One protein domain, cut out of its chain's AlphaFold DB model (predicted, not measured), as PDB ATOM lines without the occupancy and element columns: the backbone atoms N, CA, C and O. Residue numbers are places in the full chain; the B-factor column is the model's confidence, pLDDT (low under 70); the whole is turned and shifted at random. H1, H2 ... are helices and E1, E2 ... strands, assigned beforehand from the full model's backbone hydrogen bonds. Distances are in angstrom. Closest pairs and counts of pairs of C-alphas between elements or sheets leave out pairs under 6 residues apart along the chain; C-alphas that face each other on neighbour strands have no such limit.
ATOM      1  N   LEU A  33     -15.225 -28.346 -81.111       83.50
ATOM      2  CA  LEU A  33     -14.412 -28.718 -79.957       83.50
ATOM      3  C   LEU A  33     -12.987 -28.196 -80.157       83.50
ATOM      4  O   LEU A  33     -12.267 -28.641 -81.050       83.50
ATOM      5  N   GLU A  34     -12.570 -27.268 -79.304       85.75
ATOM      6  CA  GLU A  34     -11.252 -26.650 -79.373       85.75
ATOM      7  C   GLU A  34     -10.384 -27.095 -78.201       85.75
ATOM      8  O   GLU A  34     -10.742 -26.930 -77.033       85.75
ATOM      9  N   ILE A  35      -9.207 -27.621 -78.519       85.06
ATOM     10  CA  ILE A  35      -8.179 -27.928 -77.530       85.06
ATOM     11  C   ILE A  35      -7.338 -26.672 -77.313       85.06
ATOM     12  O   ILE A  35      -6.734 -26.157 -78.251       85.06
ATOM     13  N   LEU A  36      -7.303 -26.193 -76.074       85.88
ATOM     14  CA  LEU A  36      -6.612 -24.970 -75.669       85.88
ATOM     15  C   LEU A  36      -5.143 -25.228 -75.328       85.88
ATOM     16  O   LEU A  36      -4.280 -24.402 -75.610       85.88
ATOM     17  N   SER A  37      -4.862 -26.376 -74.714       84.00
ATOM     18  CA  SER A  37      -3.513 -26.834 -74.389       84.00
ATOM     19  C   SER A  37      -3.519 -28.341 -74.175       84.00
ATOM     20  O   SER A  37      -4.476 -28.866 -73.601       84.00
ATOM     21  N   ASP A  38      -2.438 -29.022 -74.536       83.56
ATOM     22  CA  ASP A  38      -2.194 -30.389 -74.094       83.56
ATOM     23  C   ASP A  38      -0.697 -30.644 -73.875       83.56
ATOM     24  O   ASP A  38       0.153 -29.989 -74.480       83.56
ATOM     25  N   THR A  39      -0.377 -31.578 -72.982       78.62
ATOM     26  CA  THR A  39       0.986 -32.099 -72.795       78.62
ATOM     27  C   THR A  39       1.149 -33.495 -73.398       78.62
ATOM     28  O   THR A  39       2.129 -34.174 -73.114       78.62
ATOM     29  N   ALA A  40       0.252 -33.931 -74.293       74.88
ATOM     30  CA  ALA A  40       0.332 -35.253 -74.926       74.88
ATOM     31  C   ALA A  40       1.595 -35.417 -75.799       74.88
ATOM     32  O   ALA A  40       2.065 -36.533 -76.027       74.88
ATOM     33  N   ALA A  41       2.190 -34.307 -76.249       70.12
ATOM     34  CA  ALA A  41       3.492 -34.304 -76.912       70.12
ATOM     35  C   ALA A  41       4.670 -34.618 -75.963       70.12
ATOM     36  O   ALA A  41       5.679 -35.160 -76.412       70.12
ATOM     37  N   ASN A  42       4.537 -34.314 -74.669       71.50
ATOM     38  CA  ASN A  42       5.536 -34.546 -73.620       71.50
ATOM     39  C   ASN A  42       4.851 -35.108 -72.363       71.50
ATOM     40  O   ASN A  42       4.803 -34.427 -71.334       71.50
ATOM     41  N   PRO A  43       4.263 -36.313 -72.443       76.25
ATOM     42  CA  PRO A  43       3.541 -36.872 -71.318       76.25
ATOM     43  C   PRO A  43       4.520 -37.243 -70.202       76.25
ATOM     44  O   PRO A  43       5.683 -37.577 -70.449       76.25
ATOM     45  N   THR A  44       4.046 -37.228 -68.964       73.25
ATOM     46  CA  THR A  44       4.781 -37.814 -67.848       73.25
ATOM     47  C   THR A  44       4.518 -39.314 -67.810       73.25
ATOM     48  O   THR A  44       3.442 -39.793 -68.167       73.25
ATOM     49  N   PHE A  45       5.524 -40.087 -67.415       70.12
ATOM     50  CA  PHE A  45       5.392 -41.533 -67.310       70.12
ATOM     51  C   PHE A  45       5.750 -41.998 -65.911       70.12
ATOM     52  O   PHE A  45       6.773 -41.608 -65.347       70.12
ATOM     53  N   SER A  46       4.912 -42.883 -65.389       66.94
ATOM     54  CA  SER A  46       5.133 -43.573 -64.133       66.94
ATOM     55  C   SER A  46       5.372 -45.049 -64.427       66.94
ATOM     56  O   SER A  46       4.433 -45.805 -64.674       66.94
ATOM     57  N   VAL A  47       6.644 -45.465 -64.369       58.84
ATOM     58  CA  VAL A  47       7.040 -46.888 -64.407       58.84
ATOM     59  C   VAL A  47       6.301 -47.666 -63.313       58.84
ATOM     60  O   VAL A  47       5.832 -48.774 -63.542       58.84
ATOM     61  N   ALA A  48       6.165 -47.029 -62.148       54.91
ATOM     62  CA  ALA A  48       5.520 -47.540 -60.949       54.91
ATOM     63  C   ALA A  48       4.051 -47.929 -61.177       54.91
ATOM     64  O   ALA A  48       3.652 -49.074 -60.988       54.91
ATOM     65  N   THR A  49       3.242 -46.981 -61.652       61.56
ATOM     66  CA  THR A  49       1.803 -47.198 -61.867       61.56
ATOM     67  C   THR A  49       1.480 -47.710 -63.268       61.56
ATOM     68  O   THR A  49       0.316 -47.962 -63.572       61.56
ATOM     69  N   ARG A  50       2.495 -47.870 -64.129       67.50
ATOM     70  CA  ARG A  50       2.365 -48.218 -65.555       67.50
ATOM     71  C   ARG A  50       1.400 -47.287 -66.288       67.50
ATOM     72  O   ARG A  50       0.654 -47.715 -67.170       67.50
ATOM     73  N   GLN A  51       1.415 -46.015 -65.904       74.06
ATOM     74  CA  GLN A  51       0.542 -44.993 -66.460       74.06
ATOM     75  C   GLN A  51       1.338 -43.933 -67.209       74.06
ATOM     76  O   GLN A  51       2.399 -43.486 -66.769       74.06
ATOM     77  N   VAL A  52       0.782 -43.526 -68.344       73.44
ATOM     78  CA  VAL A  52       1.158 -42.309 -69.055       73.44
ATOM     79  C   VAL A  52       0.171 -41.234 -68.624       73.44
ATOM     80  O   VAL A  52      -1.036 -41.389 -68.820       73.44
ATOM     81  N   SER A  53       0.681 -40.159 -68.038       79.38
ATOM     82  CA  SER A  53      -0.113 -39.029 -67.580       79.38
ATOM     83  C   SER A  53       0.143 -37.806 -68.453       79.38
ATOM     84  O   SER A  53       1.264 -37.534 -68.878       79.38
ATOM     85  N   PHE A  54      -0.909 -37.063 -68.753       78.44
ATOM     86  CA  PHE A  54      -0.824 -35.811 -69.494       78.44
ATOM     87  C   PHE A  54      -1.986 -34.912 -69.086       78.44
ATOM     88  O   PHE A  54      -3.039 -35.376 -68.643       78.44
ATOM     89  N   ASP A  55      -1.785 -33.618 -69.263       84.00
ATOM     90  CA  ASP A  55      -2.786 -32.600 -69.015       84.00
ATOM     91  C   ASP A  55      -3.410 -32.195 -70.341       84.00
ATOM     92  O   ASP A  55      -2.717 -32.036 -71.351       84.00
ATOM     93  N   ILE A  56      -4.724 -32.005 -70.339       82.44
ATOM     94  CA  ILE A  56      -5.448 -31.467 -71.483       82.44
ATOM     95  C   ILE A  56      -6.487 -30.455 -71.021       82.44
ATOM     96  O   ILE A  56      -7.208 -30.675 -70.046       82.44
ATOM     97  N   SER A  57      -6.558 -29.339 -71.745       86.56
ATOM     98  CA  SER A  57      -7.583 -28.317 -71.571       86.56
ATOM     99  C   SER A  57      -8.331 -28.100 -72.873       86.56
ATOM    100  O   SER A  57      -7.712 -27.923 -73.923       86.56
ATOM    101  N   PHE A  58      -9.659 -28.083 -72.816       86.12
ATOM    102  CA  PHE A  58     -10.502 -27.907 -73.996       86.12
ATOM    103  C   PHE A  58     -11.799 -27.161 -73.691       86.12
ATOM    104  O   PHE A  58     -12.262 -27.110 -72.550       86.12
ATOM    105  N   ARG A  59     -12.380 -26.572 -74.738       87.88
ATOM    106  CA  ARG A  59     -13.658 -25.857 -74.713       87.88
ATOM    107  C   ARG A  59     -14.539 -26.293 -75.873       87.88
ATOM    108  O   ARG A  59     -14.031 -26.689 -76.919       87.88
ATOM    109  N   ALA A  60     -15.846 -26.149 -75.706       84.88
ATOM    110  CA  ALA A  60     -16.792 -26.325 -76.795       84.88
ATOM    111  C   ALA A  60     -17.752 -25.144 -76.924       84.88
ATOM    112  O   ALA A  60     -18.005 -24.395 -75.971       84.88
ATOM    113  N   ASP A  61     -18.316 -25.010 -78.117       85.81
ATOM    114  CA  ASP A  61     -19.255 -23.957 -78.496       85.81
ATOM    115  C   ASP A  61     -20.687 -24.158 -77.966       85.81
ATOM    116  O   ASP A  61     -21.535 -23.280 -78.147       85.81
ATOM    117  N   ARG A  62     -20.970 -25.279 -77.288       84.06
ATOM    118  CA  ARG A  62     -22.317 -25.657 -76.827       84.06
ATOM    119  C   ARG A  62     -22.331 -26.503 -75.553       84.06
ATOM    120  O   ARG A  62     -21.292 -26.977 -75.096       84.06
ATOM    121  N   ASN A  63     -23.529 -26.668 -74.984       85.88
ATOM    122  CA  ASN A  63     -23.759 -27.541 -73.834       85.88
ATOM    123  C   ASN A  63     -23.720 -29.009 -74.270       85.88
ATOM    124  O   ASN A  63     -24.286 -29.376 -75.298       85.88
ATOM    125  N   GLY A  64     -23.084 -29.865 -73.483       85.88
ATOM    126  CA  GLY A  64     -22.957 -31.270 -73.840       85.88
ATOM    127  C   GLY A  64     -22.398 -32.122 -72.720       85.88
ATOM    128  O   GLY A  64     -22.094 -31.639 -71.631       85.88
ATOM    129  N   SER A  65     -22.222 -33.397 -73.029       86.81
ATOM    130  CA  SER A  65     -21.388 -34.297 -72.245       86.81
ATOM    131  C   SER A  65     -20.156 -34.676 -73.052       86.81
ATOM    132  O   SER A  65     -20.190 -34.710 -74.283       86.81
ATOM    133  N   TYR A  66     -19.051 -34.944 -72.374       86.06
ATOM    134  CA  TYR A  66     -17.844 -35.450 -73.010       86.06
ATOM    135  C   TYR A  66     -17.357 -36.711 -72.309       86.06
ATOM    136  O   TYR A  66     -17.643 -36.953 -71.132       86.06
ATOM    137  N   ARG A  67     -16.612 -37.523 -73.056       84.88
ATOM    138  CA  ARG A  67     -15.919 -38.722 -72.589       84.88
ATOM    139  C   ARG A  67     -14.561 -38.784 -73.268       84.88
ATOM    140  O   ARG A  67     -14.469 -38.604 -74.480       84.88
ATOM    141  N   VAL A  68     -13.524 -39.079 -72.502       81.25
ATOM    142  CA  VAL A  68     -12.213 -39.418 -73.056       81.25
ATOM    143  C   VAL A  68     -12.160 -40.929 -73.239       81.25
ATOM    144  O   VAL A  68     -12.481 -41.677 -72.314       81.25
ATOM    145  N   LEU A  69     -11.809 -41.379 -74.441       77.62
ATOM    146  CA  LEU A  69     -11.776 -42.786 -74.836       77.62
ATOM    147  C   LEU A  69     -10.409 -43.155 -75.428       77.62
ATOM    148  O   LEU A  69      -9.686 -42.292 -75.932       77.62
ATOM    149  N   HIS A  70     -10.082 -44.445 -75.416       75.19
ATOM    150  CA  HIS A  70      -8.919 -44.977 -76.127       75.19
ATOM    151  C   HIS A  70      -9.204 -45.198 -77.625       75.19
ATOM    152  O   HIS A  70     -10.301 -45.620 -77.999       75.19
ATOM    153  N   GLY A  71      -8.194 -44.977 -78.475       66.31
ATOM    154  CA  GLY A  71      -8.252 -45.240 -79.919       66.31
ATOM    155  C   GLY A  71      -8.651 -44.032 -80.757       66.31
ATOM    156  O   GLY A  71      -8.696 -42.912 -80.259       66.31
ATOM    157  N   ALA A  72      -8.914 -44.267 -82.045       68.62
ATOM    158  CA  ALA A  72      -9.117 -43.229 -83.062       68.62
ATOM    159  C   ALA A  72     -10.579 -42.752 -83.220       68.62
ATOM    160  O   ALA A  72     -10.894 -42.056 -84.183       68.62
ATOM    161  N   GLY A  73     -11.505 -43.167 -82.345       72.50
ATOM    162  CA  GLY A  73     -12.924 -42.853 -82.521       72.50
ATOM    163  C   GLY A  73     -13.801 -43.051 -81.286       72.50
ATOM    164  O   GLY A  73     -13.350 -43.500 -80.234       72.50
ATOM    165  N   CYS A  74     -15.090 -42.720 -81.434       75.38
ATOM    166  CA  CYS A  74     -16.039 -42.612 -80.318       75.38
ATOM    167  C   CYS A  74     -16.742 -43.899 -79.874       75.38
ATOM    168  O   CYS A  74     -17.623 -43.863 -79.018       75.38
ATOM    169  N   SER A  75     -16.332 -45.039 -80.422       71.81
ATOM    170  CA  SER A  75     -16.796 -46.373 -80.027       71.81
ATOM    171  C   SER A  75     -15.873 -47.065 -79.012       71.81
ATOM    172  O   SER A  75     -16.116 -48.217 -78.660       71.81
ATOM    173  N   GLY A  76     -14.810 -46.388 -78.560       64.88
ATOM    174  CA  GLY A  76     -13.787 -46.944 -77.673       64.88
ATOM    175  C   GLY A  76     -14.213 -47.129 -76.212       64.88
ATOM    176  O   GLY A  76     -15.269 -46.673 -75.761       64.88
ATOM    177  N   THR A  77     -13.352 -47.798 -75.445       66.94
ATOM    178  CA  THR A  77     -13.463 -47.907 -73.985       66.94
ATOM    179  C   THR A  77     -13.050 -46.597 -73.316       66.94
ATOM    180  O   THR A  77     -12.222 -45.848 -73.835       66.94
ATOM    181  N   GLN A  78     -13.670 -46.292 -72.174       69.56
ATOM    182  CA  GLN A  78     -13.407 -45.050 -71.449       69.56
ATOM    183  C   GLN A  78     -11.991 -45.054 -70.863       69.56
ATOM    184  O   GLN A  78     -11.550 -46.060 -70.311       69.56
ATOM    185  N   ALA A  79     -11.306 -43.919 -70.981       64.69
ATOM    186  CA  ALA A  79     -10.028 -43.652 -70.342       64.69
ATOM    187  C   ALA A  79     -10.139 -43.806 -68.816       64.69
ATOM    188  O   ALA A  79     -11.036 -43.229 -68.197       64.69
ATOM    189  N   ALA A  80      -9.228 -44.564 -68.204       58.72
ATOM    190  CA  ALA A  80      -9.161 -44.694 -66.749       58.72
ATOM    191  C   ALA A  80      -8.409 -43.507 -66.104       58.72
ATOM    192  O   ALA A  80      -7.659 -42.806 -66.771       58.72
ATOM    193  N   GLY A  81      -8.591 -43.295 -64.793       55.66
ATOM    194  CA  GLY A  81      -7.547 -42.698 -63.941       55.66
ATOM    195  C   GLY A  81      -7.435 -41.170 -63.812       55.66
ATOM    196  O   GLY A  81      -6.403 -40.713 -63.331       55.66
ATOM    197  N   GLY A  82      -8.443 -40.368 -64.176       53.44
ATOM    198  CA  GLY A  82      -8.406 -38.901 -64.005       53.44
ATOM    199  C   GLY A  82      -9.698 -38.299 -63.444       53.44
ATOM    200  O   GLY A  82     -10.786 -38.850 -63.624       53.44
ATOM    201  N   THR A  83      -9.612 -37.139 -62.787       53.41
ATOM    202  CA  THR A  83     -10.780 -36.258 -62.613       53.41
ATOM    203  C   THR A  83     -11.188 -35.739 -63.989       53.41
ATOM    204  O   THR A  83     -10.319 -35.398 -64.786       53.41
ATOM    205  N   ASN A  84     -12.488 -35.665 -64.295       57.88
ATOM    206  CA  ASN A  84     -12.984 -35.193 -65.598       57.88
ATOM    207  C   ASN A  84     -12.630 -36.102 -66.804       57.88
ATOM    208  O   ASN A  84     -12.426 -35.605 -67.901       57.88
ATOM    209  N   VAL A  85     -12.582 -37.435 -66.657       72.50
ATOM    210  CA  VAL A  85     -12.540 -38.380 -67.816       72.50
ATOM    211  C   VAL A  85     -13.892 -38.509 -68.534       72.50
ATOM    212  O   VAL A  85     -13.993 -38.991 -69.665       72.50
ATOM    213  N   SER A  86     -14.946 -38.045 -67.875       79.25
ATOM    214  CA  SER A  86     -16.236 -37.734 -68.463       79.25
ATOM    215  C   SER A  86     -16.959 -36.718 -67.605       79.25
ATOM    216  O   SER A  86     -16.759 -36.676 -66.391       79.25
ATOM    217  N   GLY A  87     -17.837 -35.938 -68.212       82.25
ATOM    218  CA  GLY A  87     -18.607 -34.951 -67.478       82.25
ATOM    219  C   GLY A  87     -19.496 -34.133 -68.387       82.25
ATOM    220  O   GLY A  87     -19.548 -34.355 -69.596       82.25
ATOM    221  N   ASN A  88     -20.183 -33.173 -67.782       85.25
ATOM    222  CA  ASN A  88     -20.952 -32.178 -68.512       85.25
ATOM    223  C   ASN A  88     -20.077 -30.957 -68.794       85.25
ATOM    224  O   ASN A  88     -19.202 -30.606 -68.001       85.25
ATOM    225  N   LEU A  89     -20.330 -30.308 -69.922       82.75
ATOM    226  CA  LEU A  89     -19.649 -29.105 -70.361       82.75
ATOM    227  C   LEU A  89     -20.700 -28.045 -70.671       82.75
ATOM    228  O   LEU A  89     -21.623 -28.298 -71.443       82.75
ATOM    229  N   SER A  90     -20.562 -26.873 -70.060       86.25
ATOM    230  CA  SER A  90     -21.390 -25.712 -70.387       86.25
ATOM    231  C   SER A  90     -20.758 -24.937 -71.542       86.25
ATOM    232  O   SER A  90     -19.533 -24.816 -71.614       86.25
ATOM    233  N   LYS A  91     -21.583 -24.365 -72.421       85.88
ATOM    234  CA  LYS A  91     -21.167 -23.535 -73.559       85.88
ATOM    235  C   LYS A  91     -20.115 -22.505 -73.138       85.88
ATOM    236  O   LYS A  91     -20.329 -21.746 -72.193       85.88
ATOM    237  N   GLY A  92     -18.977 -22.489 -73.834       81.25
ATOM    238  CA  GLY A  92     -17.875 -21.552 -73.590       81.25
ATOM    239  C   GLY A  92     -17.053 -21.816 -72.321       81.25
ATOM    240  O   GLY A  92     -16.088 -21.096 -72.069       81.25
ATOM    241  N   SER A  93     -17.390 -22.841 -71.533       83.81
ATOM    242  CA  SER A  93     -16.611 -23.227 -70.352       83.81
ATOM    243  C   SER A  93     -15.392 -24.058 -70.751       83.81
ATOM    244  O   SER A  93     -15.437 -24.835 -71.704       83.81
ATOM    245  N   THR A  94     -14.298 -23.898 -70.004       83.69
ATOM    246  CA  THR A  94     -13.074 -24.691 -70.180       83.69
ATOM    247  C   THR A  94     -13.050 -25.840 -69.184       83.69
ATOM    248  O   THR A  94     -13.276 -25.628 -67.993       83.69
ATOM    249  N   VAL A  95     -12.732 -27.041 -69.660       80.00
ATOM    250  CA  VAL A  95     -12.399 -28.192 -68.817       80.00
ATOM    251  C   VAL A  95     -10.898 -28.413 -68.882       80.00
ATOM    252  O   VAL A  95     -10.356 -28.507 -69.977       80.00
ATOM    253  N   ALA A  96     -10.254 -28.512 -67.717       74.12
ATOM    254  CA  ALA A  96      -8.878 -28.969 -67.559       74.12
ATOM    255  C   ALA A  96      -8.885 -30.312 -66.816       74.12
ATOM    256  O   ALA A  96      -9.617 -30.483 -65.833       74.12
ATOM    257  N   SER A  97      -8.103 -31.271 -67.298       70.75
ATOM    258  CA  SER A  97      -8.029 -32.612 -66.721       70.75
ATOM    259  C   SER A  97      -6.606 -33.147 -66.795       70.75
ATOM    260  O   SER A  97      -5.973 -33.078 -67.850       70.75
ATOM    261  N   ALA A  98      -6.147 -33.705 -65.674       75.50
ATOM    262  CA  ALA A  98      -5.012 -34.612 -65.634       75.50
ATOM    263  C   ALA A  98      -5.538 -36.023 -65.917       75.50
ATOM    264  O   ALA A  98      -6.338 -36.568 -65.148       75.50
ATOM    265  N   ILE A  99      -5.109 -36.606 -67.030       76.75
ATOM    266  CA  ILE A  99      -5.552 -37.923 -67.486       76.75
ATOM    267  C   ILE A  99      -4.388 -38.888 -67.325       76.75
ATOM    268  O   ILE A  99      -3.294 -38.603 -67.801       76.75
ATOM    269  N   SER A 100      -4.625 -40.029 -66.676       76.06
ATOM    270  CA  SER A 100      -3.606 -41.064 -66.455       76.06
ATOM    271  C   SER A 100      -4.057 -42.388 -67.044       76.06
ATOM    272  O   SER A 100      -4.932 -43.051 -66.495       76.06
ATOM    273  N   LEU A 101      -3.446 -42.794 -68.151       72.38
ATOM    274  CA  LEU A 101      -3.864 -43.970 -68.907       72.38
ATOM    275  C   LEU A 101      -2.920 -45.142 -68.692       72.38
ATOM    276  O   LEU A 101      -1.704 -44.931 -68.733       72.38
ATOM    277  N   PRO A 102      -3.433 -46.375 -68.531       71.94
ATOM    278  CA  PRO A 102      -2.595 -47.562 -68.574       71.94
ATOM    279  C   PRO A 102      -1.825 -47.619 -69.896       71.94
ATOM    280  O   PRO A 102      -2.398 -47.480 -70.978       71.94
ATOM    281  N   TYR A 103      -0.516 -47.842 -69.819       67.81
ATOM    282  CA  TYR A 103       0.323 -47.927 -71.014       67.81
ATOM    283  C   TYR A 103      -0.111 -49.061 -71.958       67.81
ATOM    284  O   TYR A 103      -0.115 -48.882 -73.175       67.81
ATOM    285  N   ASP A 104      -0.510 -50.206 -71.400       67.94
ATOM    286  CA  ASP A 104      -0.943 -51.377 -72.175       67.94
ATOM    287  C   ASP A 104      -2.119 -51.043 -73.108       67.94
ATOM    288  O   ASP A 104      -2.183 -51.536 -74.239       67.94
ATOM    289  N   ASP A 105      -3.006 -50.147 -72.671       69.06
ATOM    290  CA  ASP A 105      -4.124 -49.668 -73.478       69.06
ATOM    291  C   ASP A 105      -3.606 -48.774 -74.613       69.06
ATOM    292  O   ASP A 105      -3.943 -48.978 -75.778       69.06
ATOM    293  N   LEU A 106      -2.700 -47.836 -74.324       66.81
ATOM    294  CA  LEU A 106      -2.106 -46.975 -75.352       66.81
ATOM    295  C   LEU A 106      -1.342 -47.756 -76.425       66.81
ATOM    296  O   LEU A 106      -1.444 -47.416 -77.605       66.81
ATOM    297  N   ALA A 107      -0.613 -48.805 -76.041       63.34
ATOM    298  CA  ALA A 107       0.067 -49.691 -76.983       63.34
ATOM    299  C   ALA A 107      -0.931 -50.440 -77.885       63.34
ATOM    300  O   ALA A 107      -0.693 -50.590 -79.083       63.34
ATOM    301  N   THR A 108      -2.072 -50.854 -77.328       68.56
ATOM    302  CA  THR A 108      -3.136 -51.557 -78.060       68.56
ATOM    303  C   THR A 108      -3.876 -50.636 -79.034       68.56
ATOM    304  O   THR A 108      -4.233 -51.050 -80.136       68.56
ATOM    305  N   TYR A 109      -4.080 -49.371 -78.659       68.38
ATOM    306  CA  TYR A 109      -4.903 -48.409 -79.400       68.38
ATOM    307  C   TYR A 109      -4.096 -47.385 -80.216       68.38
ATOM    308  O   TYR A 109      -4.574 -46.286 -80.499       68.38
ATOM    309  N   GLY A 110      -2.866 -47.732 -80.609       65.88
ATOM    310  CA  GLY A 110      -2.069 -46.931 -81.546       65.88
ATOM    311  C   GLY A 110      -1.579 -45.594 -80.987       65.88
ATOM    312  O   GLY A 110      -1.313 -44.675 -81.756       65.88
ATOM    313  N   ARG A 111      -1.444 -45.480 -79.656       73.31
ATOM    314  CA  ARG A 111      -0.987 -44.274 -78.940       73.31
ATOM    315  C   ARG A 111      -1.889 -43.065 -79.184       73.31
ATOM    316  O   ARG A 111      -1.415 -41.929 -79.254       73.31
ATOM    317  N   GLN A 112      -3.187 -43.322 -79.326       74.81
ATOM    318  CA  GLN A 112      -4.196 -42.296 -79.533       74.81
ATOM    319  C   GLN A 112      -5.242 -42.310 -78.430       74.81
ATOM    320  O   GLN A 112      -5.690 -43.359 -77.961       74.81
ATOM    321  N   ILE A 113      -5.652 -41.105 -78.066       76.44
ATOM    322  CA  ILE A 113      -6.836 -40.840 -77.263       76.44
ATOM    323  C   ILE A 113      -7.807 -40.038 -78.113       76.44
ATOM    324  O   ILE A 113      -7.400 -39.193 -78.916       76.44
ATOM    325  N   THR A 114      -9.094 -40.267 -77.901       79.19
ATOM    326  CA  THR A 114     -10.148 -39.481 -78.530       79.19
ATOM    327  C   THR A 114     -11.015 -38.854 -77.452       79.19
ATOM    328  O   THR A 114     -11.572 -39.546 -76.601       79.19
ATOM    329  N   ILE A 115     -11.144 -37.531 -77.491       81.56
ATOM    330  CA  ILE A 115     -12.135 -36.801 -76.705       81.56
ATOM    331  C   ILE A 115     -13.407 -36.750 -77.529       81.56
ATOM    332  O   ILE A 115     -13.468 -36.049 -78.535       81.56
ATOM    333  N   CYS A 116     -14.411 -37.498 -77.096       84.06
ATOM    334  CA  CYS A 116     -15.719 -37.536 -77.721       84.06
ATOM    335  C   CYS A 116     -16.668 -36.621 -76.977       84.06
ATOM    336  O   CYS A 116     -16.790 -36.707 -75.755       84.06
ATOM    337  N   MET A 117     -17.363 -35.775 -77.719       83.94
ATOM    338  CA  MET A 117     -18.376 -34.884 -77.185       83.94
ATOM    339  C   MET A 117     -19.721 -35.202 -77.822       83.94
ATOM    340  O   MET A 117     -19.794 -35.443 -79.026       83.94
ATOM    341  N   GLN A 118     -20.774 -35.181 -77.014       83.12
ATOM    342  CA  GLN A 118     -22.151 -35.343 -77.447       83.12
ATOM    343  C   GLN A 118     -22.995 -34.170 -76.952       83.12
ATOM    344  O   GLN A 118     -22.997 -33.846 -75.761       83.12
ATOM    345  N   ASP A 119     -23.718 -33.542 -77.875       79.12
ATOM    346  CA  ASP A 119     -24.673 -32.477 -77.570       79.12
ATOM    347  C   ASP A 119     -25.862 -33.031 -76.764       79.12
ATOM    348  O   ASP A 119     -26.338 -34.139 -77.021       79.12
ATOM    349  N   THR A 120     -26.350 -32.259 -75.791       70.19
ATOM    350  CA  THR A 120     -27.507 -32.636 -74.958       70.19
ATOM    351  C   THR A 120     -28.848 -32.439 -75.672       70.19
ATOM    352  O   THR A 120     -29.822 -33.090 -75.305       70.19
ATOM    353  N   ALA A 121     -28.914 -31.546 -76.665       64.81
ATOM    354  CA  ALA A 121     -30.153 -31.151 -77.339       64.81
ATOM    355  C   ALA A 121     -30.333 -31.809 -78.721       64.81
ATOM    356  O   ALA A 121     -31.449 -32.177 -79.076       64.81
ATOM    357  N   ALA A 122     -29.244 -31.988 -79.481       62.69
ATOM    358  CA  ALA A 122     -29.306 -32.360 -80.901       62.69
ATOM    359  C   ALA A 122     -28.777 -33.771 -81.239       62.69
ATOM    360  O   ALA A 122     -28.700 -34.129 -82.412       62.69
ATOM    361  N   TYR A 123     -28.360 -34.571 -80.245       68.88
ATOM    362  CA  TYR A 123     -27.723 -35.898 -80.412       68.88
ATOM    363  C   TYR A 123     -26.501 -35.944 -81.355       68.88
ATOM    364  O   TYR A 123     -26.011 -37.030 -81.675       68.88
ATOM    365  N   LYS A 124     -25.964 -34.795 -81.781       77.12
ATOM    366  CA  LYS A 124     -24.741 -34.722 -82.586       77.12
ATOM    367  C   LYS A 124     -23.531 -35.128 -81.754       77.12
ATOM    368  O   LYS A 124     -23.498 -34.913 -80.540       77.12
ATOM    369  N   THR A 125     -22.531 -35.695 -82.421       77.06
ATOM    370  CA  THR A 125     -21.254 -36.064 -81.802       77.06
ATOM    371  C   THR A 125     -20.096 -35.445 -82.568       77.06
ATOM    372  O   THR A 125     -20.161 -35.308 -83.786       77.06
ATOM    373  N   THR A 126     -19.045 -35.055 -81.852       84.50
ATOM    374  CA  THR A 126     -17.760 -34.652 -82.438       84.50
ATOM    375  C   THR A 126     -16.619 -35.288 -81.659       84.50
ATOM    376  O   THR A 126     -16.806 -35.766 -80.535       84.50
ATOM    377  N   ALA A 127     -15.437 -35.307 -82.263       83.12
ATOM    378  CA  ALA A 127     -14.260 -35.950 -81.716       83.12
ATOM    379  C   ALA A 127     -13.014 -35.084 -81.922       83.12
ATOM    380  O   ALA A 127     -12.762 -34.602 -83.024       83.12
ATOM    381  N   ALA A 128     -12.191 -34.951 -80.882       83.31
ATOM    382  CA  ALA A 128     -10.824 -34.458 -81.004       83.31
ATOM    383  C   ALA A 128      -9.852 -35.595 -80.687       83.31
ATOM    384  O   ALA A 128      -9.822 -36.106 -79.568       83.31
ATOM    385  N   ILE A 129      -9.048 -35.979 -81.675       78.00
ATOM    386  CA  ILE A 129      -8.033 -37.021 -81.517       78.00
ATOM    387  C   ILE A 129      -6.723 -36.371 -81.076       78.00
ATOM    388  O   ILE A 129      -6.323 -35.323 -81.596       78.00
ATOM    389  N   ARG A 130      -6.039 -36.988 -80.116       80.19
ATOM    390  CA  ARG A 130      -4.667 -36.643 -79.740       80.19
ATOM    391  C   ARG A 130      -3.788 -37.875 -79.793       80.19
ATOM    392  O   ARG A 130      -4.177 -38.949 -79.350       80.19
ATOM    393  N   SER A 131      -2.608 -37.697 -80.377       75.38
ATOM    394  CA  SER A 131      -1.583 -38.733 -80.476       75.38
ATOM    395  C   SER A 131      -0.434 -38.375 -79.546       75.38
ATOM    396  O   SER A 131      -0.032 -37.211 -79.498       75.38
ATOM    397  N   PHE A 132       0.109 -39.360 -78.838       71.56
ATOM    398  CA  PHE A 132       1.355 -39.165 -78.097       71.56
ATOM    399  C   PHE A 132       2.538 -39.031 -79.064       71.56
ATOM    400  O   PHE A 132       2.517 -39.595 -80.161       71.56
ATOM    401  N   SER A 133       3.571 -38.278 -78.674       65.94
ATOM    402  CA  SER A 133       4.738 -38.056 -79.536       65.94
ATOM    403  C   SER A 133       5.512 -39.347 -79.836       65.94
ATOM    404  O   SER A 133       5.547 -40.289 -79.042       65.94
ATOM    405  N   SER A 134       6.209 -39.368 -80.976       61.34
ATOM    406  CA  SER A 134       7.104 -40.467 -81.368       61.34
ATOM    407  C   SER A 134       8.300 -40.654 -80.422       61.34
ATOM    408  O   SER A 134       8.928 -41.707 -80.440       61.34
TER     409      SER A 134
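AT A GLANCE: This is residues 33 to 134 of the 543 residues of the protein "NHL repeat containing protein" of Turneriella parva (strain ATCC BAA-1111 / DSM 21527 / NCTC 11395 / H) (UniProt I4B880). Two strongly twisted sheets lie face to face in an elongated sandwich, with the short helix H1 at one end, grazing both. The hairpin turns E2-E3 and E7-E8 reach to opposite ends of the long axis. The printed part has 102 residues, mostly strand, in the order E1 E2 E3 E4 E5 E6 H1 E7 E8; one sheet is branched round E3, the other runs E5 E4 E7 E8, and both are antiparallel. It is compact, with a radius of gyration of the C-alphas of 13.0 A and spans of 42 by 23 by 22 A.

HOW THE PARTS SIT: In the branched sheet, E3, residues 51 to 60, has E1, residues 33 to 38, and E2, residues 44 to 46, on one side and E6, residues 94 to 102, on the other side. N 34 and O 59 are 2.9 A apart, N 44 and O 53 2.8 A, and N 52 and O 101 2.9 A, within hydrogen-bond range. In the other sheet, E4, residues 64 to 70, has as neighbours E5, residues 86 to 89, with N 66 to O 87 at 2.9 A, and E7, residues 112 to 119, with N 67 to O 116 at 2.8 A. E7 and E8, residues 125 to 131, form a hairpin, with N 115 to O 128 at 2.8 A. The facing parts are 10.0 A centre to centre, their strands at 27 degrees. The closest C-alphas of E1 and E8 are those of Leu 33 and Ala 128, 6.8 A. H1, residues 103 to 108, only grazes each sheet; its O i to N i+4 pairs are within hydrogen-bond range.

IN THESE COORDINATES: E1 begins at C-alpha 33, (-14.412, -28.718, -79.957). E3 spans 27.5 A, E6 25.2 A and E7 22.8 A. E8 ends at C-alpha 131, (-1.583, -38.733, -80.476).

THE WHOLE: The C-alphas farthest apart, of Ala 48 and Ala 122, are 42.9 A apart. The printed part has no cut. The link E4 to E5, residues 71 to 85, is long. Mean pLDDT of the printed part is 75.1; residues 76 to 84 and 103 to 110 are among those under 70.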